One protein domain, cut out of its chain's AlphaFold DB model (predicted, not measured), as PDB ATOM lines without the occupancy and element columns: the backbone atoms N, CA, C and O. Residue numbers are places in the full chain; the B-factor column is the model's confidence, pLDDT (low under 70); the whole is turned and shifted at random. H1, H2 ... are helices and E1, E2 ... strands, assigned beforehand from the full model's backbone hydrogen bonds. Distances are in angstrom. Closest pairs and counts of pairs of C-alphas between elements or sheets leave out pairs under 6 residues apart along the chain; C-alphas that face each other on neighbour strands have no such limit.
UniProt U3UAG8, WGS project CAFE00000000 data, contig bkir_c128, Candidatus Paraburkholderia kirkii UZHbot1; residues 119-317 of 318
ATOM      1  N   TYR A 119     501.468 721.316 386.163       98.06
ATOM      2  CA  TYR A 119     500.419 720.320 386.346       98.06
ATOM      3  C   TYR A 119     500.482 719.722 387.747       98.06
ATOM      4  O   TYR A 119     501.538 719.664 388.373       98.06
ATOM      5  N   ARG A 120     499.344 719.217 388.225       97.38
ATOM      6  CA  ARG A 120     499.287 718.342 389.399       97.38
ATOM      7  C   ARG A 120     498.910 716.928 388.985       97.38
ATOM      8  O   ARG A 120     498.061 716.740 388.115       97.38
ATOM      9  N   ILE A 121     499.476 715.951 389.674       97.31
ATOM     10  CA  ILE A 121     499.102 714.542 389.590       97.31
ATOM     11  C   ILE A 121     498.650 714.134 390.986       97.31
ATOM     12  O   ILE A 121     499.435 714.206 391.920       97.31
ATOM     13  N   GLY A 122     497.392 713.726 391.137       97.06
ATOM     14  CA  GLY A 122     496.791 713.437 392.443       97.06
ATOM     15  C   GLY A 122     495.730 714.458 392.851       97.06
ATOM     16  O   GLY A 122     495.495 715.449 392.156       97.06
ATOM     17  N   ALA A 123     495.035 714.187 393.954       97.62
ATOM     18  CA  ALA A 123     493.901 714.985 394.422       97.62
ATOM     19  C   ALA A 123     494.321 716.008 395.484       97.62
ATOM     20  O   ALA A 123     495.194 715.736 396.305       97.62
ATOM     21  N   VAL A 124     493.663 717.170 395.481       98.25
ATOM     22  CA  VAL A 124     493.779 718.166 396.553       98.25
ATOM     23  C   VAL A 124     492.631 717.932 397.526       98.25
ATOM     24  O   VAL A 124     491.473 717.908 397.109       98.25
ATOM     25  N   ASP A 125     492.946 717.707 398.798       97.75
ATOM     26  CA  ASP A 125     491.926 717.527 399.831       97.75
ATOM     27  C   ASP A 125     491.373 718.864 400.355       97.75
ATOM     28  O   ASP A 125     491.839 719.948 399.999       97.75
ATOM     29  N   ALA A 126     490.369 718.794 401.233       97.25
ATOM     30  CA  ALA A 126     489.712 719.972 401.797       97.25
ATOM     31  C   ALA A 126     490.645 720.874 402.635       97.25
ATOM     32  O   ALA A 126     490.314 722.034 402.871       97.25
ATOM     33  N   SER A 127     491.804 720.369 403.079       97.38
ATOM     34  CA  SER A 127     492.820 721.162 403.785       97.38
ATOM     35  C   SER A 127     493.761 721.918 402.838       97.38
ATOM     36  O   SER A 127     494.569 722.733 403.287       97.38
ATOM     37  N   GLY A 128     493.662 721.667 401.528       98.06
ATOM     38  CA  GLY A 128     494.589 722.177 400.523       98.06
ATOM     39  C   GLY A 128     495.855 721.330 400.386       98.06
ATOM     40  O   GLY A 128     496.845 721.805 399.829       98.06
ATOM     41  N   THR A 129     495.869 720.093 400.894       98.50
ATOM     42  CA  THR A 129     497.009 719.188 400.702       98.50
ATOM     43  C   THR A 129     496.856 718.445 399.379       98.50
ATOM     44  O   THR A 129     495.882 717.722 399.169       98.50
ATOM     45  N   LEU A 130     497.826 718.612 398.477       98.50
ATOM     46  CA  LEU A 130     497.964 717.796 397.276       98.50
ATOM     47  C   LEU A 130     498.555 716.437 397.660       98.50
ATOM     48  O   LEU A 130     499.714 716.358 398.054       98.50
ATOM     49  N   ASN A 131     497.772 715.370 397.517       98.31
ATOM     50  CA  ASN A 131     498.228 713.991 397.682       98.31
ATOM     51  C   ASN A 131     498.751 713.466 396.341       98.31
ATOM     52  O   ASN A 131     498.019 712.818 395.588       98.31
ATOM     53  N   GLY A 132     499.996 713.828 396.036       97.88
ATOM     54  CA  GLY A 132     500.691 713.522 394.793       97.88
ATOM     55  C   GLY A 132     501.665 714.634 394.393       97.88
ATOM     56  O   GLY A 132     502.096 715.420 395.237       97.88
ATOM     57  N   ASN A 133     502.011 714.697 393.110       98.50
ATOM     58  CA  ASN A 133     503.153 715.467 392.618       98.50
ATOM     59  C   ASN A 133     502.726 716.750 391.896       98.50
ATOM     60  O   ASN A 133     501.677 716.788 391.246       98.50
ATOM     61  N   LEU A 134     503.579 717.772 391.944       98.19
ATOM     62  CA  LEU A 134     503.553 718.889 390.999       98.19
ATOM     63  C   LEU A 134     504.594 718.665 389.909       98.19
ATOM     64  O   LEU A 134     505.699 718.218 390.192       98.19
ATOM     65  N   VAL A 135     504.245 718.999 388.673       98.19
ATOM     66  CA  VAL A 135     505.116 718.851 387.506       98.19
ATOM     67  C   VAL A 135     505.176 720.181 386.767       98.19
ATOM     68  O   VAL A 135     504.187 720.594 386.167       98.19
ATOM     69  N   LEU A 136     506.324 720.854 386.814       97.44
ATOM     70  CA  LEU A 136     506.622 722.011 385.971       97.44
ATOM     71  C   LEU A 136     507.145 721.498 384.632       97.44
ATOM     72  O   LEU A 136     508.162 720.811 384.603       97.44
ATOM     73  N   VAL A 137     506.471 721.830 383.532       96.75
ATOM     74  CA  VAL A 137     506.920 721.445 382.189       96.75
ATOM     75  C   VAL A 137     507.728 722.582 381.594       96.75
ATOM     76  O   VAL A 137     507.207 723.666 381.332       96.75
ATOM     77  N   ALA A 138     509.016 722.326 381.405       93.50
ATOM     78  CA  ALA A 138     509.961 723.280 380.866       93.50
ATOM     79  C   ALA A 138     509.666 723.550 379.382       93.50
ATOM     80  O   ALA A 138     509.553 722.625 378.576       93.50
ATOM     81  N   SER A 139     509.523 724.826 379.022       91.88
ATOM     82  CA  SER A 139     509.000 725.257 377.718       91.88
ATOM     83  C   SER A 139     510.040 725.927 376.810       91.88
ATOM     84  O   SER A 139     509.718 726.313 375.686       91.88
ATOM     85  N   GLY A 140     511.282 726.077 377.281       88.75
ATOM     86  CA  GLY A 140     512.318 726.875 376.624       88.75
ATOM     87  C   GLY A 140     512.216 728.375 376.913       88.75
ATOM     88  O   GLY A 140     512.827 729.171 376.203       88.75
ATOM     89  N   ASP A 141     511.449 728.777 377.930       89.94
ATOM     90  CA  ASP A 141     511.292 730.182 378.304       89.94
ATOM     91  C   ASP A 141     512.563 730.754 378.955       89.94
ATOM     92  O   ASP A 141     512.839 730.560 380.142       89.94
ATOM     93  N   MET A 142     513.322 731.511 378.164       84.00
ATOM     94  CA  MET A 142     514.557 732.178 378.587       84.00
ATOM     95  C   MET A 142     514.308 733.382 379.511       84.00
ATOM     96  O   MET A 142     515.246 733.917 380.091       84.00
ATOM     97  N   SER A 143     513.060 733.832 379.676       86.06
ATOM     98  CA  SER A 143     512.730 734.991 380.517       86.06
ATOM     99  C   SER A 143     512.519 734.649 381.998       86.06
ATOM    100  O   SER A 143     512.428 735.549 382.843       86.06
ATOM    101  N   MET A 144     512.496 733.350 382.325       85.19
ATOM    102  CA  MET A 144     512.280 732.828 383.678       85.19
ATOM    103  C   MET A 144     513.417 733.181 384.652       85.19
ATOM    104  O   MET A 144     513.186 733.244 385.860       85.19
ATOM    105  N   GLY A 145     514.623 733.444 384.136       81.25
ATOM    106  CA  GLY A 145     515.847 733.647 384.911       81.25
ATOM    107  C   GLY A 145     516.228 735.105 385.183       81.25
ATOM    108  O   GLY A 145     517.363 735.479 384.938       81.25
ATOM    109  N   GLY A 146     515.325 735.963 385.665       84.38
ATOM    110  CA  GLY A 146     515.708 737.336 386.064       84.38
ATOM    111  C   GLY A 146     515.820 738.356 384.928       84.38
ATOM    112  O   GLY A 146     516.456 739.404 385.074       84.38
ATOM    113  N   ARG A 147     515.163 738.076 383.800       88.50
ATOM    114  CA  ARG A 147     515.055 738.997 382.657       88.50
ATOM    115  C   ARG A 147     513.701 739.691 382.562       88.50
ATOM    116  O   ARG A 147     513.517 740.499 381.664       88.50
ATOM    117  N   THR A 148     512.768 739.418 383.466       88.44
ATOM    118  CA  THR A 148     511.407 739.971 383.400       88.44
ATOM    119  C   THR A 148     511.248 741.127 384.383       88.44
ATOM    120  O   THR A 148     511.359 740.940 385.593       88.44
ATOM    121  N   ASN A 149     510.996 742.333 383.873       86.50
ATOM    122  CA  ASN A 149     510.675 743.500 384.697       86.50
ATOM    123  C   ASN A 149     509.297 743.340 385.374       86.50
ATOM    124  O   ASN A 149     508.463 742.572 384.893       86.50
ATOM    125  N   PRO A 150     508.998 744.105 386.445       83.19
ATOM    126  CA  PRO A 150     507.678 744.078 387.088       83.19
ATOM    127  C   PRO A 150     506.497 744.398 386.158       83.19
ATOM    128  O   PRO A 150     505.375 743.988 386.437       83.19
ATOM    129  N   ASP A 151     506.737 745.121 385.061       86.56
ATOM    130  CA  ASP A 151     505.740 745.446 384.032       86.56
ATOM    131  C   ASP A 151     505.595 744.361 382.942       86.56
ATOM    132  O   ASP A 151     504.829 744.531 381.996       86.56
ATOM    133  N   GLY A 152     506.321 743.243 383.063       83.69
ATOM    134  CA  GLY A 152     506.306 742.126 382.118       83.69
ATOM    135  C   GLY A 152     507.176 742.324 380.873       83.69
ATOM    136  O   GLY A 152     507.206 741.449 380.009       83.69
ATOM    137  N   THR A 153     507.891 743.448 380.755       88.25
ATOM    138  CA  THR A 153     508.851 743.659 379.664       88.25
ATOM    139  C   THR A 153     510.159 742.908 379.913       88.25
ATOM    140  O   THR A 153     510.537 742.635 381.054       88.25
ATOM    141  N   LEU A 154     510.879 742.585 378.834       88.38
ATOM    142  CA  LEU A 154     512.212 741.996 378.938       88.38
ATOM    143  C   LEU A 154     513.262 743.064 379.257       88.38
ATOM    144  O   LEU A 154     513.334 744.115 378.619       88.38
ATOM    145  N   ARG A 155     514.123 742.751 380.219       87.25
ATOM    146  CA  ARG A 155     515.293 743.527 380.609       87.25
ATOM    147  C   ARG A 155     516.467 743.183 379.690       87.25
ATOM    148  O   ARG A 155     517.070 742.120 379.823       87.25
ATOM    149  N   LEU A 156     516.786 744.097 378.772       80.94
ATOM    150  CA  LEU A 156     517.818 743.927 377.733       80.94
ATOM    151  C   LEU A 156     518.940 744.983 377.784       80.94
ATOM    152  O   LEU A 156     519.865 744.945 376.985       80.94
ATOM    153  N   ASP A 157     518.848 745.956 378.684       67.50
ATOM    154  CA  ASP A 157     519.647 747.192 378.743       67.50
ATOM    155  C   ASP A 157     520.946 747.069 379.566       67.50
ATOM    156  O   ASP A 157     521.452 748.058 380.102       67.50
ATOM    157  N   THR A 158     521.517 745.872 379.684       69.06
ATOM    158  CA  THR A 158     522.844 745.694 380.280       69.06
ATOM    159  C   THR A 158     523.912 745.852 379.200       69.06
ATOM    160  O   THR A 158     524.038 745.035 378.295       69.06
ATOM    161  N   ASN A 159     524.729 746.905 379.301       78.12
ATOM    162  CA  ASN A 159     525.817 747.137 378.339       78.12
ATOM    163  C   ASN A 159     526.859 746.008 378.345       78.12
ATOM    164  O   ASN A 159     527.533 745.794 377.342       78.12
ATOM    165  N   ILE A 160     527.024 745.327 379.487       86.06
ATOM    166  CA  ILE A 160     527.818 744.102 379.598       86.06
ATOM    167  C   ILE A 160     527.041 743.094 380.428       86.06
ATOM    168  O   ILE A 160     526.802 743.312 381.616       86.06
ATOM    169  N   ASP A 161     526.650 742.010 379.776       88.62
ATOM    170  CA  ASP A 161     525.839 740.946 380.345       88.62
ATOM    171  C   ASP A 161     526.634 740.091 381.346       88.62
ATOM    172  O   ASP A 161     527.836 739.886 381.182       88.62
ATOM    173  N   HIS A 162     525.974 739.563 382.379       89.56
ATOM    174  CA  HIS A 162     526.630 738.696 383.366       89.56
ATOM    175  C   HIS A 162     527.174 737.384 382.787       89.56
ATOM    176  O   HIS A 162     528.150 736.861 383.317       89.56
ATOM    177  N   ASN A 163     526.676 736.925 381.635       87.94
ATOM    178  CA  ASN A 163     527.261 735.786 380.932       87.94
ATOM    179  C   ASN A 163     528.689 736.044 380.432       87.94
ATOM    180  O   ASN A 163     529.420 735.089 380.176       87.94
ATOM    181  N   GLU A 164     529.093 737.312 380.337       87.62
ATOM    182  CA  GLU A 164     530.433 737.744 379.931       87.62
ATOM    183  C   GLU A 164     531.279 738.236 381.120       87.62
ATOM    184  O   GLU A 164     532.381 738.761 380.941       87.62
ATOM    185  N   ALA A 165     530.792 738.068 382.358       90.12
ATOM    186  CA  ALA A 165     531.442 738.601 383.556       90.12
ATOM    187  C   ALA A 165     532.891 738.123 383.718       90.12
ATOM    188  O   ALA A 165     533.773 738.900 384.091       90.12
ATOM    189  N   ASN A 166     533.138 736.844 383.435       89.56
ATOM    190  CA  ASN A 166     534.455 736.233 383.588       89.56
ATOM    191  C   ASN A 166     535.389 736.596 382.424       89.56
ATOM    192  O   ASN A 166     536.531 736.978 382.672       89.56
ATOM    193  N   SER A 167     534.899 736.532 381.179       86.00
ATOM    194  CA  SER A 167     535.671 736.789 379.951       86.00
ATOM    195  C   SER A 167     536.101 738.252 379.835       86.00
ATOM    196  O   SER A 167     537.248 738.545 379.502       86.00
ATOM    197  N   LEU A 168     535.195 739.180 380.148       83.69
ATOM    198  CA  LEU A 168     535.451 740.621 380.086       83.69
ATOM    199  C   LEU A 168     535.936 741.194 381.420       83.69
ATOM    200  O   LEU A 168     536.276 742.374 381.503       83.69
ATOM    201  N   GLY A 169     535.932 740.389 382.485       79.06
ATOM    202  CA  GLY A 169     536.251 740.832 383.839       79.06
ATOM    203  C   GLY A 169     535.242 741.827 384.430       79.06
ATOM    204  O   GLY A 169     535.531 742.415 385.477       79.06
ATOM    205  N   LYS A 170     534.078 742.008 383.792       78.00
ATOM    206  CA  LYS A 170     533.025 742.970 384.140       78.00
ATOM    207  C   LYS A 170     531.656 742.417 383.754       78.00
ATOM    208  O   LYS A 170     531.509 741.859 382.678       78.00
ATOM    209  N   ALA A 171     530.641 742.727 384.557       88.00
ATOM    210  CA  ALA A 171     529.252 742.713 384.118       88.00
ATOM    211  C   ALA A 171     528.422 743.753 384.869       88.00
ATOM    212  O   ALA A 171     528.795 744.199 385.953       88.00
ATOM    213  N   GLN A 172     527.293 744.126 384.283       87.44
ATOM    214  CA  GLN A 172     526.234 744.853 384.957       87.44
ATOM    215  C   GLN A 172     525.106 743.873 385.248       87.44
ATOM    216  O   GLN A 172     524.524 743.293 384.334       87.44
ATOM    217  N   LEU A 173     524.794 743.700 386.528       88.69
ATOM    218  CA  LEU A 173     523.678 742.861 386.927       88.69
ATOM    219  C   LEU A 173     522.350 743.500 386.526       88.69
ATOM    220  O   LEU A 173     522.133 744.702 386.700       88.69
ATOM    221  N   THR A 174     521.443 742.669 386.024       86.44
ATOM    222  CA  THR A 174     520.049 743.046 385.807       86.44
ATOM    223  C   THR A 174     519.375 743.313 387.158       86.44
ATOM    224  O   THR A 174     519.655 742.642 388.155       86.44
ATOM    225  N   ALA A 175     518.495 744.313 387.220       87.94
ATOM    226  CA  ALA A 175     517.746 744.630 388.439       87.94
ATOM    227  C   ALA A 175     516.681 743.586 388.845       87.94
ATOM    228  O   ALA A 175     516.473 743.436 390.050       87.94
ATOM    229  N   PRO A 176     515.986 742.891 387.915       90.56
ATOM    230  CA  PRO A 176     514.971 741.912 388.287       90.56
ATOM    231  C   PRO A 176     515.498 740.766 389.155       90.56
ATOM    232  O   PRO A 176     516.675 740.407 389.108       90.56
ATOM    233  N   ASP A 177     514.586 740.183 389.935       90.50
ATOM    234  CA  ASP A 177     514.853 739.012 390.765       90.50
ATOM    235  C   ASP A 177     515.137 737.782 389.873       90.50
ATOM    236  O   ASP A 177     514.268 737.404 389.080       90.50
ATOM    237  N   PRO A 178     516.313 737.133 390.010       92.31
ATOM    238  CA  PRO A 178     516.690 735.927 389.269       92.31
ATOM    239  C   PRO A 178     515.675 734.781 389.288       92.31
ATOM    240  O   PRO A 178     515.702 733.936 388.392       92.31
ATOM    241  N   VAL A 179     514.801 734.730 390.301       91.75
ATOM    242  CA  VAL A 179     513.779 733.681 390.449       91.75
ATOM    243  C   VAL A 179     512.341 734.194 390.304       91.75
ATOM    244  O   VAL A 179     511.391 733.472 390.614       91.75
ATOM    245  N   ALA A 180     512.148 735.410 389.782       90.56
ATOM    246  CA  ALA A 180     510.832 736.041 389.648       90.56
ATOM    247  C   ALA A 180     509.806 735.166 388.905       90.56
ATOM    248  O   ALA A 180     508.670 735.033 389.362       90.56
ATOM    249  N   GLY A 181     510.201 734.530 387.794       91.25
ATOM    250  CA  GLY A 181     509.309 733.655 387.022       91.25
ATOM    251  C   GLY A 181     508.794 732.471 387.846       91.25
ATOM    252  O   GLY A 181     507.605 732.150 387.820       91.25
ATOM    253  N   TYR A 182     509.660 731.874 388.666       92.81
ATOM    254  CA  TYR A 182     509.294 730.779 389.567       92.81
ATOM    255  C   TYR A 182     508.385 731.246 390.704       92.81
ATOM    256  O   TYR A 182     507.430 730.549 391.045       92.81
ATOM    257  N   ASN A 183     508.625 732.443 391.246       92.62
ATOM    258  CA  ASN A 183     507.758 733.045 392.261       92.62
ATOM    259  C   ASN A 183     506.335 733.272 391.725       92.62
ATOM    260  O   ASN A 183     505.361 732.998 392.428       92.62
ATOM    261  N   VAL A 184     506.200 733.703 390.466       92.50
ATOM    262  CA  VAL A 184     504.895 733.854 389.801       92.50
ATOM    263  C   VAL A 184     504.183 732.505 389.667       92.50
ATOM    264  O   VAL A 184     503.005 732.405 390.015       92.50
ATOM    265  N   LEU A 185     504.879 731.451 389.228       95.12
ATOM    266  CA  LEU A 185     504.298 730.105 389.141       95.12
ATOM    267  C   LEU A 185     503.880 729.572 390.520       95.12
ATOM    268  O   LEU A 185     502.775 729.056 390.675       95.12
ATOM    269  N   ALA A 186     504.719 729.746 391.543       96.12
ATOM    270  CA  ALA A 186     504.412 729.330 392.910       96.12
ATOM    271  C   ALA A 186     503.179 730.060 393.474       96.12
ATOM    272  O   ALA A 186     502.327 729.438 394.111       96.12
ATOM    273  N   ALA A 187     503.035 731.359 393.192       96.75
ATOM    274  CA  ALA A 187     501.857 732.130 393.575       96.75
ATOM    275  C   ALA A 187     500.578 731.607 392.897       96.75
ATOM    276  O   ALA A 187     499.544 731.488 393.555       96.75
ATOM    277  N   GLN A 188     500.644 731.233 391.614       97.56
ATOM    278  CA  GLN A 188     499.513 730.626 390.899       97.56
ATOM    279  C   GLN A 188     499.137 729.252 391.474       97.56
ATOM    280  O   GLN A 188     497.955 728.965 391.669       97.56
ATOM    281  N   VAL A 189     500.129 728.426 391.820       98.19
ATOM    282  CA  VAL A 189     499.908 727.140 392.503       98.19
ATOM    283  C   VAL A 189     499.204 727.357 393.844       98.19
ATOM    284  O   VAL A 189     498.198 726.700 394.114       98.19
ATOM    285  N   ALA A 190     499.658 728.310 394.659       98.25
ATOM    286  CA  ALA A 190     499.011 728.633 395.931       98.25
ATOM    287  C   ALA A 190     497.574 729.158 395.738       98.25
ATOM    288  O   ALA A 190     496.656 728.738 396.445       98.25
ATOM    289  N   ALA A 191     497.359 730.025 394.742       98.19
ATOM    290  CA  ALA A 191     496.042 730.560 394.393       98.19
ATOM    291  C   ALA A 191     495.059 729.476 393.915       98.19
ATOM    292  O   ALA A 191     493.852 729.630 394.088       98.19
ATOM    293  N   SER A 192     495.557 728.351 393.386       97.38
ATOM    294  CA  SER A 192     494.729 727.185 393.036       97.38
ATOM    295  C   SER A 192     494.182 726.415 394.252       97.38
ATOM    296  O   SER A 192     493.375 725.501 394.088       97.38
ATOM    297  N   GLY A 193     494.600 726.779 395.471       97.50
ATOM    298  CA  GLY A 193     494.164 726.163 396.728       97.50
ATOM    299  C   GLY A 193     495.158 725.165 397.327       97.50
ATOM    300  O   GLY A 193     494.895 724.628 398.403       97.50
ATOM    301  N   ILE A 194     496.304 724.929 396.680       98.44
ATOM    302  CA  ILE A 194     497.356 724.046 397.198       98.44
ATOM    303  C   ILE A 194     498.157 724.784 398.278       98.44
ATOM    304  O   ILE A 194     498.749 725.829 398.035       98.44
ATOM    305  N   ARG A 195     498.193 724.215 399.485       97.62
ATOM    306  CA  ARG A 195     498.926 724.733 400.656       97.62
ATOM    307  C   ARG A 195     500.054 723.814 401.108       97.62
ATOM    308  O   ARG A 195     500.990 724.266 401.759       97.62
ATOM    309  N   LYS A 196     499.950 722.526 400.786       98.00
ATOM    310  CA  LYS A 196     500.942 721.503 401.113       98.00
ATOM    311  C   LYS A 196     501.017 720.495 399.977       98.00
ATOM    312  O   LYS A 196     499.995 720.151 399.393       98.00
ATOM    313  N   ILE A 197     502.219 720.007 399.698       98.19
ATOM    314  CA  ILE A 197     502.459 718.938 398.730       98.19
ATOM    315  C   ILE A 197     502.890 717.707 399.525       98.19
ATOM    316  O   ILE A 197     503.809 717.778 400.340       98.19
ATOM    317  N   ASN A 198     502.170 716.607 399.343       97.75
ATOM    318  CA  ASN A 198     502.464 715.292 399.896       97.75
ATOM    319  C   ASN A 198     502.897 714.371 398.747       97.75
ATOM    320  O   ASN A 198     502.174 713.459 398.345       97.75
ATOM    321  N   GLY A 199     504.044 714.716 398.171       97.50
ATOM    322  CA  GLY A 199     504.649 714.129 396.983       97.50
ATOM    323  C   GLY A 199     505.812 715.008 396.521       97.50
ATOM    324  O   GLY A 199     506.292 715.849 397.286       97.50
ATOM    325  N   ASP A 200     506.235 714.832 395.277       97.81
ATOM    326  CA  ASP A 200     507.409 715.504 394.722       97.81
ATOM    327  C   ASP A 200     507.052 716.748 393.898       97.81
ATOM    328  O   ASP A 200     505.965 716.863 393.322       97.81
ATOM    329  N   VAL A 201     508.012 717.670 393.796       96.44
ATOM    330  CA  VAL A 201     508.024 718.728 392.778       96.44
ATOM    331  C   VAL A 201     509.002 718.302 391.692       96.44
ATOM    332  O   VAL A 201     510.202 718.202 391.932       96.44
ATOM    333  N   VAL A 202     508.474 718.029 390.505       96.38
ATOM    334  CA  VAL A 202     509.208 717.478 389.366       96.38
ATOM    335  C   VAL A 202     509.349 718.549 388.291       96.38
ATOM    336  O   VAL A 202     508.401 719.281 388.007       96.38
ATOM    337  N   ILE A 203     510.526 718.621 387.675       93.25
ATOM    338  CA  ILE A 203     510.758 719.404 386.460       93.25
ATOM    339  C   ILE A 203     510.783 718.417 385.296       93.25
ATOM    340  O   ILE A 203     511.592 717.493 385.285       93.25
ATOM    341  N   ASP A 204     509.872 718.591 384.346       94.38
ATOM    342  CA  ASP A 204     509.864 717.864 383.083       94.38
ATOM    343  C   ASP A 204     510.659 718.670 382.053       94.38
ATOM    344  O   ASP A 204     510.169 719.661 381.510       94.38
ATOM    345  N   ASP A 205     511.906 718.260 381.829       90.25
ATOM    346  CA  ASP A 205     512.879 718.898 380.944       90.25
ATOM    347  C   ASP A 205     513.024 718.192 379.586       90.25
ATOM    348  O   ASP A 205     513.952 718.464 378.829       90.25
ATOM    349  N   ARG A 206     512.070 717.329 379.225       90.62
ATOM    350  CA  ARG A 206     512.141 716.486 378.018       90.62
ATOM    351  C   ARG A 206     511.913 717.233 376.699       90.62
ATOM    352  O   ARG A 206     511.848 716.594 375.652       90.62
ATOM    353  N   LEU A 207     511.737 718.557 376.722       90.25
ATOM    354  CA  LEU A 207     511.511 719.346 375.506       90.25
ATOM    355  C   LEU A 207     512.718 719.290 374.556       90.25
ATOM    356  O   LEU A 207     512.528 719.269 373.341       90.25
ATOM    357  N   PHE A 208     513.938 719.267 375.099       83.94
ATOM    358  CA  PHE A 208     515.171 719.174 374.323       83.94
ATOM    359  C   PHE A 208     515.956 717.934 374.729       83.94
ATOM    360  O   PHE A 208     516.132 717.670 375.916       83.94
ATOM    361  N   ASP A 209     516.494 717.219 373.741       78.69
ATOM    362  CA  ASP A 209     517.505 716.207 374.012       78.69
ATOM    363  C   ASP A 209     518.837 716.914 374.311       78.69
ATOM    364  O   ASP A 209     519.342 717.655 373.456       78.69
ATOM    365  N   PRO A 210     519.437 716.708 375.496       71.19
ATOM    366  CA  PRO A 210     520.735 717.282 375.802       71.19
ATOM    367  C   PRO A 210     521.782 716.725 374.836       71.19
ATOM    368  O   PRO A 210     521.954 715.512 374.707       71.19
ATOM    369  N   PHE A 211     522.523 717.610 374.174       68.69
ATOM    370  CA  PHE A 211     523.590 717.209 373.266       68.69
ATOM    371  C   PHE A 211     524.858 718.031 373.489       68.69
ATOM    372  O   PHE A 211     524.828 719.180 373.930       68.69
ATOM    373  N   ASN A 212     525.998 717.418 373.172       67.62
ATOM    374  CA  ASN A 212     527.283 718.100 373.159       67.62
ATOM    375  C   ASN A 212     527.478 718.789 371.802       67.62
ATOM    376  O   ASN A 212     527.556 718.126 370.765       67.62
ATOM    377  N   PHE A 213     527.586 720.115 371.803       63.75
ATOM    378  CA  PHE A 213     527.949 720.872 370.615       63.75
ATOM    379  C   PHE A 213     529.474 720.957 370.496       63.75
ATOM    380  O   PHE A 213     530.106 721.913 370.941       63.75
ATOM    381  N   ARG A 214     530.043 719.939 369.836       61.09
ATOM    382  CA  ARG A 214     531.404 719.940 369.266       61.09
ATOM    383  C   ARG A 214     532.558 720.175 370.247       61.09
ATOM    384  O   ARG A 214     533.634 720.537 369.788       61.09
ATOM    385  N   ASP A 215     532.352 720.012 371.554       62.38
ATOM    386  CA  ASP A 215     533.333 720.425 372.573       62.38
ATOM    387  C   ASP A 215     533.765 721.911 372.426       62.38
ATOM    388  O   ASP A 215     534.766 722.335 372.995       62.38
ATOM    389  N   GLU A 216     533.012 722.716 371.656       52.25
ATOM    390  CA  GLU A 216     533.278 724.144 371.406       52.25
ATOM    391  C   GLU A 216     532.727 725.011 372.548       52.25
ATOM    392  O   GLU A 216     533.195 726.126 372.772       52.25
ATOM    393  N   PHE A 217     531.770 724.472 373.306       53.12
ATOM    394  CA  PHE A 217     531.302 725.023 374.569       53.12
ATOM    395  C   PHE A 217     531.428 723.920 375.630       53.12
ATOM    396  O   PHE A 217     530.704 722.928 375.568       53.12
ATOM    397  N   ASN A 218     532.326 724.070 376.611       49.50
ATOM    398  CA  ASN A 218     532.553 723.089 377.693       49.50
ATOM    399  C   ASN A 218     531.356 722.904 378.658       49.50
ATOM    400  O   ASN A 218     531.434 722.168 379.636       49.50
ATOM    401  N   VAL A 219     530.207 723.501 378.358       49.41
ATOM    402  CA  VAL A 219     528.972 723.447 379.142       49.41
ATOM    403  C   VAL A 219     528.143 722.210 378.776       49.41
ATOM    404  O   VAL A 219     527.172 722.283 378.040       49.41
ATOM    405  N   ARG A 220     528.521 721.020 379.248       51.22
ATOM    406  CA  ARG A 220     527.694 719.810 379.066       51.22
ATOM    407  C   ARG A 220     526.605 719.727 380.152       51.22
ATOM    408  O   ARG A 220     527.007 719.667 381.308       51.22
ATOM    409  N   PRO A 221     525.304 719.554 379.821       52.59
ATOM    410  CA  PRO A 221     524.633 719.713 378.525       52.59
ATOM    411  C   PRO A 221     524.105 721.145 378.275       52.59
ATOM    412  O   PRO A 221     523.438 721.731 379.120       52.59
ATOM    413  N   ILE A 222     524.360 721.654 377.061       57.78
ATOM    414  CA  ILE A 222     524.372 723.087 376.678       57.78
ATOM    415  C   ILE A 222     522.988 723.758 376.670       57.78
ATOM    416  O   ILE A 222     522.896 724.971 376.825       57.78
ATOM    417  N   PHE A 223     521.905 723.005 376.466       63.62
ATOM    418  CA  PHE A 223     520.573 723.587 376.289       63.62
ATOM    419  C   PHE A 223     519.533 722.821 377.087       63.62
ATOM    420  O   PHE A 223     519.026 721.788 376.647       63.62
ATOM    421  N   ARG A 224     519.204 723.356 378.261       77.75
ATOM    422  CA  ARG A 224     518.055 722.910 379.041       77.75
ATOM    423  C   ARG A 224     516.845 723.770 378.664       77.75
ATOM    424  O   ARG A 224     516.998 724.955 378.381       77.75
ATOM    425  N   PRO A 225     515.627 723.213 378.642       87.31
ATOM    426  CA  PRO A 225     514.417 723.990 378.364       87.31
ATOM    427  C   PRO A 225     513.956 724.859 379.546       87.31
ATOM    428  O   PRO A 225     512.852 725.406 379.522       87.31
ATOM    429  N   ILE A 226     514.769 724.960 380.598       88.19
ATOM    430  CA  ILE A 226     514.493 725.723 381.806       88.19
ATOM    431  C   ILE A 226     515.758 726.471 382.213       88.19
ATOM    432  O   ILE A 226     516.835 725.885 382.213       88.19
ATOM    433  N   PHE A 227     515.603 727.750 382.554       87.31
ATOM    434  CA  PHE A 227     516.711 728.653 382.853       87.31
ATOM    435  C   PHE A 227     516.519 729.295 384.223       87.31
ATOM    436  O   PHE A 227     515.427 729.775 384.549       87.31
ATOM    437  N   VAL A 228     517.581 729.352 385.021       89.56
ATOM    438  CA  VAL A 228     517.599 730.109 386.282       89.56
ATOM    439  C   VAL A 228     518.753 731.090 386.221       89.56
ATOM    440  O   VAL A 228     519.898 730.668 386.131       89.56
ATOM    441  N   ASN A 229     518.460 732.390 386.301       90.94
ATOM    442  CA  ASN A 229     519.476 733.444 386.213       90.94
ATOM    443  C   ASN A 229     520.413 733.290 384.999       90.94
ATOM    444  O   ASN A 229     521.625 733.351 385.164       90.94
ATOM    445  N   ASP A 230     519.860 732.990 383.819       88.56
ATOM    446  CA  ASP A 230     520.622 732.669 382.598       88.56
ATOM    447  C   ASP A 230     521.703 731.585 382.792       88.56
ATOM    448  O   ASP A 230     522.781 731.640 382.201       88.56
ATOM    449  N   ASP A 231     521.404 730.611 383.654       88.44
ATOM    450  CA  ASP A 231     522.258 729.488 384.049       88.44
ATOM    451  C   ASP A 231     523.605 729.903 384.655       88.44
ATOM    452  O   ASP A 231     524.621 729.209 384.544       88.44
ATOM    453  N   VAL A 232     523.611 731.032 385.367       90.69
ATOM    454  CA  VAL A 232     524.761 731.482 386.149       90.69
ATOM    455  C   VAL A 232     524.398 731.815 387.592       90.69
ATOM    456  O   VAL A 232     523.303 732.265 387.917       90.69
ATOM    457  N   ILE A 233     525.360 731.640 388.491       94.44
ATOM    458  CA  ILE A 233     525.314 732.186 389.847       94.44
ATOM    459  C   ILE A 233     526.257 733.384 389.886       94.44
ATOM    460  O   ILE A 233     527.478 733.229 389.798       94.44
ATOM    461  N   ASP A 234     525.682 734.576 390.018       95.25
ATOM    462  CA  ASP A 234     526.421 735.828 390.113       95.25
ATOM    463  C   ASP A 234     527.080 735.933 391.483       95.25
ATOM    464  O   ASP A 234     526.408 735.847 392.508       95.25
ATOM    465  N   THR A 235     528.376 736.209 391.517       96.38
ATOM    466  CA  THR A 235     529.085 736.689 392.704       96.38
ATOM    467  C   THR A 235     529.252 738.200 392.611       96.38
ATOM    468  O   THR A 235     529.578 738.747 391.558       96.38
ATOM    469  N   ILE A 236     528.997 738.875 393.725       96.00
ATOM    470  CA  ILE A 236     528.943 740.326 393.850       96.00
ATOM    471  C   ILE A 236     530.047 740.720 394.817       96.00
ATOM    472  O   ILE A 236     529.887 740.648 396.036       96.00
ATOM    473  N   ILE A 237     531.199 741.085 394.269       95.81
ATOM    474  CA  ILE A 237     532.394 741.409 395.043       95.81
ATOM    475  C   ILE A 237     532.375 742.909 395.318       95.81
ATOM    476  O   ILE A 237     532.454 743.716 394.393       95.81
ATOM    477  N   GLY A 238     532.232 743.284 396.584       94.62
ATOM    478  CA  GLY A 238     532.259 744.667 397.043       94.62
ATOM    479  C   GLY A 238     533.675 745.183 397.296       94.62
ATOM    480  O   GLY A 238     534.653 744.435 397.275       94.62
ATOM    481  N   GLN A 239     533.777 746.482 397.569       92.56
ATOM    482  CA  GLN A 239     535.034 747.099 397.981       92.56
ATOM    483  C   GLN A 239     535.328 746.746 399.443       92.56
ATOM    484  O   GLN A 239     534.485 746.960 400.314       92.56
ATOM    485  N   GLY A 240     536.514 746.203 399.712       90.94
ATOM    486  CA  GLY A 240     536.972 745.912 401.070       90.94
ATOM    487  C   GLY A 240     538.011 746.908 401.580       90.94
ATOM    488  O   GLY A 240     538.410 747.846 400.890       90.94
ATOM    489  N   SER A 241     538.467 746.692 402.813       91.62
ATOM    490  CA  SER A 241     539.560 747.449 403.433       91.62
ATOM    491  C   SER A 241     540.822 746.594 403.521       91.62
ATOM    492  O   SER A 241     540.736 745.399 403.801       91.62
ATOM    493  N   ALA A 242     541.994 747.203 403.314       93.31
ATOM    494  CA  ALA A 242     543.280 746.505 403.332       93.31
ATOM    495  C   ALA A 242     543.448 745.612 404.579       93.31
ATOM    496  O   ALA A 242     543.168 746.028 405.702       93.31
ATOM    497  N   GLY A 243     543.903 744.376 404.374       91.88
ATOM    498  CA  GLY A 243     544.114 743.378 405.425       91.88
ATOM    499  C   GLY A 243     542.850 742.637 405.880       91.88
ATOM    500  O   GLY A 243     542.957 741.714 406.687       91.88
ATOM    501  N   SER A 244     541.673 742.996 405.362       93.69
ATOM    502  CA  SER A 244     540.393 742.377 405.730       93.69
ATOM    503  C   SER A 244     539.911 741.370 404.682       93.69
ATOM    504  O   SER A 244     540.419 741.306 403.560       93.69
ATOM    505  N   ALA A 245     538.905 740.571 405.043       96.06
ATOM    506  CA  ALA A 245     538.151 739.795 404.063       96.06
ATOM    507  C   ALA A 245     537.415 740.743 403.102       96.06
ATOM    508  O   ALA A 245     536.878 741.770 403.527       96.06
ATOM    509  N   THR A 246     537.384 740.400 401.815       97.25
ATOM    510  CA  THR A 246     536.628 741.168 400.825       97.25
ATOM    511  C   THR A 246     535.132 740.878 400.986       97.25
ATOM    512  O   THR A 246     534.760 739.703 401.053       97.25
ATOM    513  N   PRO A 247     534.254 741.901 401.019       96.69
ATOM    514  CA  PRO A 247     532.811 741.689 401.025       96.69
ATOM    515  C   PRO A 247     532.372 740.963 399.753       96.69
ATOM    516  O   PRO A 247     532.648 741.425 398.648       96.69
ATOM    517  N   VAL A 248     531.694 739.830 399.903       97.38
ATOM    518  CA  VAL A 248     531.185 739.040 398.781       97.38
ATOM    519  C   VAL A 248     529.756 738.633 399.085       97.38
ATOM    520  O   VAL A 248     529.487 738.009 400.112       97.38
ATOM    521  N   ASP A 249     528.858 738.967 398.171       97.31
ATOM    522  CA  ASP A 249     527.503 738.433 398.115       97.31
ATOM    523  C   ASP A 249     527.325 737.596 396.835       97.31
ATOM    524  O   ASP A 249     528.240 737.491 396.018       97.31
ATOM    525  N   TYR A 250     526.177 736.946 396.664       96.88
ATOM    526  CA  TYR A 250     525.870 736.191 395.450       96.88
ATOM    527  C   TYR A 250     524.368 735.999 395.245       96.88
ATOM    528  O   TYR A 250     523.612 735.986 396.219       96.88
ATOM    529  N   ARG A 251     523.944 735.788 393.998       95.56
ATOM    530  CA  ARG A 251     522.553 735.489 393.634       95.56
ATOM    531  C   ARG A 251     522.473 734.486 392.467       95.56
ATOM    532  O   ARG A 251     523.381 734.468 391.643       95.56
ATOM    533  N   PRO A 252     521.393 733.694 392.364       94.44
ATOM    534  CA  PRO A 252     520.346 733.510 393.373       94.44
ATOM    535  C   PRO A 252     520.860 732.779 394.624       94.44
ATOM    536  O   PRO A 252     521.843 732.043 394.580       94.44
ATOM    537  N   LYS A 253     520.176 732.971 395.759       93.06
ATOM    538  CA  LYS A 253     520.401 732.170 396.973       93.06
ATOM    539  C   LYS A 253     519.543 730.913 396.905       93.06
ATOM    540  O   LYS A 253     518.330 731.012 396.748       93.06
ATOM    541  N   SER A 254     520.149 729.741 397.056       91.94
ATOM    542  CA  SER A 254     519.416 728.474 397.112       91.94
ATOM    543  C   SER A 254     520.179 727.431 397.926       91.94
ATOM    544  O   SER A 254     521.371 727.585 398.184       91.94
ATOM    545  N   SER A 255     519.507 726.344 398.309       91.12
ATOM    546  CA  SER A 255     520.184 725.157 398.846       91.12
ATOM    547  C   SER A 255     520.956 724.384 397.773       91.12
ATOM    548  O   SER A 255     521.829 723.597 398.124       91.12
ATOM    549  N   ALA A 256     520.653 724.609 396.487       91.12
ATOM    550  CA  ALA A 256     521.259 723.910 395.356       91.12
ATOM    551  C   ALA A 256     522.731 724.275 395.145       91.12
ATOM    552  O   ALA A 256     523.494 723.448 394.651       91.12
ATOM    553  N   PHE A 257     523.135 725.490 395.521       95.06
ATOM    554  CA  PHE A 257     524.507 725.953 395.363       95.06
ATOM    555  C   PHE A 257     524.876 726.978 396.428       95.06
ATOM    556  O   PHE A 257     524.167 727.965 396.628       95.06
ATOM    557  N   THR A 258     526.017 726.778 397.083       96.19
ATOM    558  CA  THR A 258     526.563 727.732 398.053       96.19
ATOM    559  C   THR A 258     527.854 728.343 397.528       96.19
ATOM    560  O   THR A 258     528.803 727.626 397.219       96.19
ATOM    561  N   VAL A 259     527.931 729.675 397.494       97.44
ATOM    562  CA  VAL A 259     529.211 730.365 397.290       97.44
ATOM    563  C   VAL A 259     529.892 730.557 398.639       97.44
ATOM    564  O   VAL A 259     529.310 731.123 399.567       97.44
ATOM    565  N   GLN A 260     531.138 730.108 398.733       97.19
ATOM    566  CA  GLN A 260     532.037 730.400 399.844       97.19
ATOM    567  C   GLN A 260     533.136 731.339 399.360       97.19
ATOM    568  O   GLN A 260     533.603 731.219 398.233       97.19
ATOM    569  N   SER A 261     533.566 732.273 400.204       97.56
ATOM    570  CA  SER A 261     534.635 733.210 399.858       97.56
ATOM    571  C   SER A 261     535.749 733.165 400.890       97.56
ATOM    572  O   SER A 261     535.503 733.270 402.091       97.56
ATOM    573  N   SER A 262     536.981 733.046 400.406       97.06
ATOM    574  CA  SER A 262     538.207 733.337 401.155       97.06
ATOM    575  C   SER A 262     538.970 734.523 400.554       97.06
ATOM    576  O   SER A 262     540.123 734.762 400.917       97.06
ATOM    577  N   LEU A 263     538.326 735.264 399.642       97.44
ATOM    578  CA  LEU A 263     538.887 736.425 398.963       97.44
ATOM    579  C   LEU A 263     539.280 737.507 399.979       97.44
ATOM    580  O   LEU A 263     538.491 737.875 400.856       97.44
ATOM    581  N   LYS A 264     540.501 738.027 399.853       97.19
ATOM    582  CA  LYS A 264     541.034 739.070 400.741       97.19
ATOM    583  C   LYS A 264     541.199 740.397 400.021       97.19
ATOM    584  O   LYS A 264     541.421 740.437 398.813       97.19
ATOM    585  N   THR A 265     541.144 741.482 400.784       97.12
ATOM    586  CA  THR A 265     541.587 742.792 400.314       97.12
ATOM    587  C   THR A 265     543.039 742.998 400.746       97.12
ATOM    588  O   THR A 265     543.332 743.151 401.931       97.12
ATOM    589  N   GLY A 266     543.958 742.941 399.789       95.19
ATOM    590  CA  GLY A 266     545.395 743.111 399.972       95.19
ATOM    591  C   GLY A 266     545.834 744.574 400.073       95.19
ATOM    592  O   GLY A 266     545.024 745.502 400.079       95.19
ATOM    593  N   ALA A 267     547.148 744.779 400.160       93.50
ATOM    594  CA  ALA A 267     547.741 746.112 400.135       93.50
ATOM    595  C   ALA A 267     547.538 746.788 398.768       93.50
ATOM    596  O   ALA A 267     547.427 746.115 397.740       93.50
ATOM    597  N   ALA A 268     547.501 748.121 398.770       93.81
ATOM    598  CA  ALA A 268     547.446 748.915 397.548       93.81
ATOM    599  C   ALA A 268     548.668 748.654 396.645       93.81
ATOM    600  O   ALA A 268     549.751 748.345 397.147       93.81
ATOM    601  N   GLY A 269     548.492 748.774 395.327       92.88
ATOM    602  CA  GLY A 269     549.559 748.579 394.339       92.88
ATOM    603  C   GLY A 269     550.000 747.123 394.123       92.88
ATOM    604  O   GLY A 269     551.055 746.896 393.534       92.88
ATOM    605  N   THR A 270     549.229 746.144 394.607       93.25
ATOM    606  CA  THR A 270     549.436 744.715 394.299       93.25
ATOM    607  C   THR A 270     548.537 744.263 393.149       93.25
ATOM    608  O   THR A 270     547.508 744.882 392.889       93.25
ATOM    609  N   ASP A 271     548.905 743.185 392.456       92.56
ATOM    610  CA  ASP A 271     548.075 742.644 391.375       92.56
ATOM    611  C   ASP A 271     546.791 742.008 391.922       92.56
ATOM    612  O   ASP A 271     546.790 741.330 392.952       92.56
ATOM    613  N   ALA A 272     545.681 742.211 391.209       93.44
ATOM    614  CA  ALA A 272     544.408 741.590 391.546       93.44
ATOM    615  C   ALA A 272     544.341 740.148 391.029       93.44
ATOM    616  O   ALA A 272     544.543 739.887 389.845       93.44
ATOM    617  N   GLU A 273     543.954 739.225 391.902       94.19
ATOM    618  CA  GLU A 273     543.711 737.826 391.575       94.19
ATOM    619  C   GLU A 273     542.349 737.399 392.135       94.19
ATOM    620  O   GLU A 273     542.141 737.366 393.347       94.19
ATOM    621  N   ILE A 274     541.414 737.065 391.243       94.50
ATOM    622  CA  ILE A 274     540.075 736.577 391.594       94.50
ATOM    623  C   ILE A 274     539.886 735.223 390.913       94.50
ATOM    624  O   ILE A 274     539.847 735.155 389.686       94.50
ATOM    625  N   LYS A 275     539.763 734.154 391.703       95.50
ATOM    626  CA  LYS A 275     539.628 732.775 391.212       95.50
ATOM    627  C   LYS A 275     538.305 732.158 391.638       95.50
ATOM    628  O   LYS A 275     537.980 732.166 392.826       95.50
ATOM    629  N   LEU A 276     537.606 731.563 390.677       95.19
ATOM    630  CA  LEU A 276     536.445 730.699 390.885       95.19
ATOM    631  C   LEU A 276     536.923 729.243 390.923       95.19
ATOM    632  O   LEU A 276     537.628 728.804 390.018       95.19
ATOM    633  N   VAL A 277     536.582 728.505 391.978       94.31
ATOM    634  CA  VAL A 277     537.065 727.135 392.189       94.31
ATOM    635  C   VAL A 277     535.903 726.193 392.534       94.31
ATOM    636  O   VAL A 277     535.325 726.332 393.616       94.31
ATOM    637  N   PRO A 278     535.591 725.204 391.674       91.38
ATOM    638  CA  PRO A 278     535.985 725.139 390.259       91.38
ATOM    639  C   PRO A 278     535.328 726.270 389.446       91.38
ATOM    640  O   PRO A 278     534.305 726.813 389.855       91.38
ATOM    641  N   GLU A 279     535.901 726.617 388.294       84.38
ATOM    642  CA  GLU A 279     535.312 727.617 387.387       84.38
ATOM    643  C   GLU A 279     533.974 727.137 386.795       84.38
ATOM    644  O   GLU A 279     533.022 727.910 386.693       84.38
ATOM    645  N   GLU A 280     533.877 725.834 386.510       85.62
ATOM    646  CA  GLU A 280     532.672 725.148 386.032       85.62
ATOM    647  C   GLU A 280     532.290 724.019 387.014       85.62
ATOM    648  O   GLU A 280     532.807 722.899 386.926       85.62
ATOM    649  N   PRO A 281     531.438 724.295 388.019       87.88
ATOM    650  CA  PRO A 281     531.057 723.308 389.025       87.88
ATOM    651  C   PRO A 281     530.160 722.190 388.482       87.88
ATOM    652  O   PRO A 281     528.942 722.319 388.423       87.88
ATOM    653  N   ALA A 282     530.751 721.020 388.237       87.00
ATOM    654  CA  ALA A 282     530.027 719.806 387.843       87.00
ATOM    655  C   ALA A 282     529.134 719.197 388.950       87.00
ATOM    656  O   ALA A 282     528.523 718.152 388.745       87.00
ATOM    657  N   CYS A 283     529.085 719.799 390.146       88.31
ATOM    658  CA  CYS A 283     528.256 719.319 391.253       88.31
ATOM    659  C   CYS A 283     526.799 719.790 391.183       88.31
ATOM    660  O   CYS A 283     525.992 719.337 391.999       88.31
ATOM    661  N   CYS A 284     526.448 720.692 390.258       83.25
ATOM    662  CA  CYS A 284     525.085 721.197 390.126       83.25
ATOM    663  C   CYS A 284     524.101 720.027 389.939       83.25
ATOM    664  O   CYS A 284     524.292 719.156 389.098       83.25
ATOM    665  N   GLY A 285     523.061 719.972 390.779       81.62
ATOM    666  CA  GLY A 285     522.122 718.839 390.844       81.62
ATOM    667  C   GLY A 285     522.448 717.783 391.911       81.62
ATOM    668  O   GLY A 285     521.618 716.917 392.177       81.62
ATOM    669  N   THR A 286     523.597 717.877 392.583       86.88
ATOM    670  CA  THR A 286     523.950 717.056 393.755       86.88
ATOM    671  C   THR A 286     524.239 717.937 394.966       86.88
ATOM    672  O   THR A 286     524.767 719.036 394.830       86.88
ATOM    673  N   LEU A 287     523.873 717.478 396.168       89.69
ATOM    674  CA  LEU A 287     524.081 718.235 397.406       89.69
ATOM    675  C   LEU A 287     525.131 717.564 398.308       89.69
ATOM    676  O   LEU A 287     525.071 716.345 398.480       89.69
ATOM    677  N   PRO A 288     526.031 718.337 398.950       92.62
ATOM    678  CA  PRO A 288     526.217 719.782 398.791       92.62
ATOM    679  C   PRO A 288     526.961 720.132 397.488       92.62
ATOM    680  O   PRO A 288     527.882 719.422 397.097       92.62
ATOM    681  N   CYS A 289     526.623 721.268 396.869       95.19
ATOM    682  CA  CYS A 289     527.397 721.848 395.769       95.19
ATOM    683  C   CYS A 289     527.915 723.235 396.160       95.19
ATOM    684  O   CYS A 289     527.160 724.086 396.643       95.19
ATOM    685  N   ILE A 290     529.228 723.430 396.023       95.75
ATOM    686  CA  ILE A 290     529.945 724.592 396.554       95.75
ATOM    687  C   ILE A 290     530.863 725.164 395.475       95.75
ATOM    688  O   ILE A 290     531.669 724.438 394.896       95.75
ATOM    689  N   GLY A 291     530.786 726.479 395.273       96.56
ATOM    690  CA  GLY A 291     531.760 727.259 394.513       96.56
ATOM    691  C   GLY A 291     532.576 728.140 395.447       96.56
ATOM    692  O   GLY A 291     532.016 728.873 396.262       96.56
ATOM    693  N   SER A 292     533.901 728.078 395.343       97.12
ATOM    694  CA  SER A 292     534.805 728.878 396.172       97.12
ATOM    695  C   SER A 292     535.364 730.065 395.396       97.12
ATOM    696  O   SER A 292     535.964 729.894 394.339       97.12
ATOM    697  N   LEU A 293     535.207 731.267 395.943       97.31
ATOM    698  CA  LEU A 293     535.849 732.484 395.464       97.31
ATOM    699  C   LEU A 293     537.110 732.748 396.294       97.31
ATOM    700  O   LEU A 293     537.041 732.939 397.509       97.31
ATOM    701  N   THR A 294     538.270 732.737 395.648       97.19
ATOM    702  CA  THR A 294     539.579 732.813 396.318       97.19
ATOM    703  C   THR A 294     540.491 733.843 395.650       97.19
ATOM    704  O   THR A 294     540.194 734.322 394.554       97.19
ATOM    705  N   GLY A 295     541.601 734.185 396.310       96.12
ATOM    706  CA  GLY A 295     542.600 735.135 395.814       96.12
ATOM    707  C   GLY A 295     542.685 736.410 396.657       96.12
ATOM    708  O   GLY A 295     542.338 736.411 397.845       96.12
ATOM    709  N   SER A 296     543.144 737.498 396.046       96.06
ATOM    710  CA  SER A 296     543.311 738.799 396.695       96.06
ATOM    711  C   SER A 296     543.068 739.938 395.709       96.06
ATOM    712  O   SER A 296     543.600 739.920 394.605       96.06
ATOM    713  N   ILE A 297     542.317 740.958 396.120       95.44
ATOM    714  CA  ILE A 297     542.172 742.219 395.376       95.44
ATOM    715  C   ILE A 297     542.879 743.348 396.135       95.44
ATOM    716  O   ILE A 297     542.766 743.392 397.358       95.44
ATOM    717  N   PRO A 298     543.621 744.253 395.484       95.31
ATOM    718  CA  PRO A 298     544.281 745.350 396.185       95.31
ATOM    719  C   PRO A 298     543.258 746.372 396.712       95.31
ATOM    720  O   PRO A 298     542.169 746.528 396.161       95.31
ATOM    721  N   ALA A 299     543.582 747.084 397.793       94.00
ATOM    722  CA  ALA A 299     542.668 748.071 398.387       94.00
ATOM    723  C   ALA A 299     542.371 749.279 397.474       94.00
ATOM    724  O   ALA A 299     541.331 749.920 397.619       94.00
ATOM    725  N   ASP A 300     543.270 749.575 396.536       92.75
ATOM    726  CA  ASP A 300     543.130 750.583 395.482       92.75
ATOM    727  C   ASP A 300     542.666 749.976 394.146       92.75
ATOM    728  O   ASP A 300     542.811 750.606 393.099       92.75
ATOM    729  N   PHE A 301     542.098 748.759 394.164       92.12
ATOM    730  CA  PHE A 301     541.590 748.116 392.957       92.12
ATOM    731  C   PHE A 301     540.533 748.988 392.279       92.12
ATOM    732  O   PHE A 301     539.457 749.233 392.827       92.12
ATOM    733  N   VAL A 302     540.823 749.393 391.047       88.88
ATOM    734  CA  VAL A 302     539.855 750.013 390.148       88.88
ATOM    735  C   VAL A 302     539.427 748.949 389.142       88.88
ATOM    736  O   VAL A 302     540.265 748.503 388.353       88.88
ATOM    737  N   PRO A 303     538.153 748.516 389.146       84.38
ATOM    738  CA  PRO A 303     537.715 747.496 388.209       84.38
ATOM    739  C   PRO A 303     537.919 747.944 386.751       84.38
ATOM    740  O   PRO A 303     537.658 749.105 386.414       84.38
ATOM    741  N   PRO A 304     538.397 747.050 385.868       74.44
ATOM    742  CA  PRO A 304     538.625 747.391 384.474       74.44
ATOM    743  C   PRO A 304     537.295 747.668 383.758       74.44
ATOM    744  O   PRO A 304     536.255 747.099 384.091       74.44
ATOM    745  N   ILE A 305     537.334 748.526 382.731       73.12
ATOM    746  CA  ILE A 305     536.207 748.894 381.847       73.12
ATOM    747  C   ILE A 305     535.106 749.736 382.526       73.12
ATOM    748  O   ILE A 305     534.640 750.700 381.924       73.12
ATOM    749  N   VAL A 306     534.680 749.419 383.754       73.19
ATOM    750  CA  VAL A 306     533.817 750.282 384.584       73.19
ATOM    751  C   VAL A 306     534.477 750.464 385.943       73.19
ATOM    752  O   VAL A 306     534.502 749.507 386.710       73.19
ATOM    753  N   PRO A 307     534.993 751.666 386.260       82.38
ATOM    754  CA  PRO A 307     535.808 751.918 387.446       82.38
ATOM    755  C   PRO A 307     534.948 752.063 388.712       82.38
ATOM    756  O   PRO A 307     535.069 753.031 389.458       82.38
ATOM    757  N   SER A 308     534.033 751.123 388.943       85.69
ATOM    758  CA  SER A 308     533.159 751.108 390.112       85.69
ATOM    759  C   SER A 308     532.852 749.685 390.554       85.69
ATOM    760  O   SER A 308     532.661 748.792 389.731       85.69
ATOM    761  N   PHE A 309     532.738 749.500 391.864       89.69
ATOM    762  CA  PHE A 309     532.192 748.287 392.464       89.69
ATOM    763  C   PHE A 309     530.661 748.211 392.282       89.69
ATOM    764  O   PHE A 309     530.018 749.253 392.127       89.69
ATOM    765  N   PRO A 310     530.057 747.007 392.349       92.50
ATOM    766  CA  PRO A 310     530.698 745.709 392.590       92.50
ATOM    767  C   PRO A 310     531.385 745.114 391.351       92.50
ATOM    768  O   PRO A 310     530.996 745.378 390.217       92.50
ATOM    769  N   VAL A 311     532.384 744.258 391.581       92.81
ATOM    770  CA  VAL A 311     532.972 743.398 390.544       92.81
ATOM    771  C   VAL A 311     532.151 742.122 390.463       92.81
ATOM    772  O   VAL A 311     531.919 741.468 391.480       92.81
ATOM    773  N   ILE A 312     531.730 741.758 389.255       93.81
ATOM    774  CA  ILE A 312     530.923 740.562 389.025       93.81
ATOM    775  C   ILE A 312     531.798 739.437 388.475       93.81
ATOM    776  O   ILE A 312     532.617 739.650 387.574       93.81
ATOM    777  N   ARG A 313     531.613 738.238 389.022       94.44
ATOM    778  CA  ARG A 313     532.088 736.961 388.468       94.44
ATOM    779  C   ARG A 313     530.969 735.939 388.552       94.44
ATOM    780  O   ARG A 313     530.128 736.054 389.436       94.44
ATOM    781  N   THR A 314     530.970 734.935 387.693       94.25
ATOM    782  CA  THR A 314     529.865 733.974 387.600       94.25
ATOM    783  C   THR A 314     530.361 732.541 387.671       94.25
ATOM    784  O   THR A 314     531.263 732.175 386.919       94.25
ATOM    785  N   PHE A 315     529.737 731.713 388.507       93.62
ATOM    786  CA  PHE A 315     529.808 730.258 388.334       93.62
ATOM    787  C   PHE A 315     528.762 729.845 387.299       93.62
ATOM    788  O   PHE A 315     527.614 730.279 387.404       93.62
ATOM    789  N   ARG A 316     529.132 729.022 386.313       88.06
ATOM    790  CA  ARG A 316     528.158 728.462 385.364       88.06
ATOM    791  C   ARG A 316     527.465 727.247 385.967       88.06
ATOM    792  O   ARG A 316     528.124 726.394 386.556       88.06
ATOM    793  N   ILE A 317     526.152 727.178 385.807       82.75
ATOM    794  CA  ILE A 317     525.363 725.989 386.112       82.75
ATOM    795  C   ILE A 317     525.533 725.043 384.919       82.75
ATOM    796  O   ILE A 317     525.147 725.388 383.804       82.75
TER     797      ILE A 317
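What this domain is: This is residues 119 to 317 of the 318 residues of an uncharacterized protein of Candidatus Paraburkholderia kirkii UZHbot1 (UniProt U3UAG8). Little of this model is regular; a loose-ended sandwich of two small sheets, E5 E4 E10 and E6 E7 E8 E9, makes one lobe, and sheet E1 E2 E3 with H1 the other. Of 199 printed residues, 68 are in named elements, mostly strand: E1, E2, H1, then E3 to E10. It is only just compact, close to loose: radius of gyration of the C-alphas 19.7 A, spans 66 by 41 by 35 A.

How they stand to each other: Start at the hairpin of E1, residues 119 to 124, and E2, 129 to 137: N 121 and O 133 are 2.8 A apart. E3, 201 to 204, is parallel to E2, with N 202 and O 134 2.8 A apart. H1, 180 to 191, with every O i to N i+4 pair within hydrogen-bond range, only grazes this sheet. E4, 232 to 237, has antiparallel neighbours E5, 248 to 251, its hairpin partner, and E10, 311 to 316; N 235 and O 313 are 2.7 A apart. Beside E9, 290 to 298, parallel E6, 258 to 261, and E7, 264 to 266, lie on one side, and E8, 273 to 277, its hairpin partner, on the other.

Where its parts are: Find C-alpha 119, where E1 begins, at (500.419, 720.320, 386.346), and C-alpha 316, where E10 ends, at (528.158, 728.462, 385.364). E9 spans 25.2 A.

The domain as a whole: The printed part has no cut. Residues 157 to 158 and 211 to 223 are under pLDDT 70.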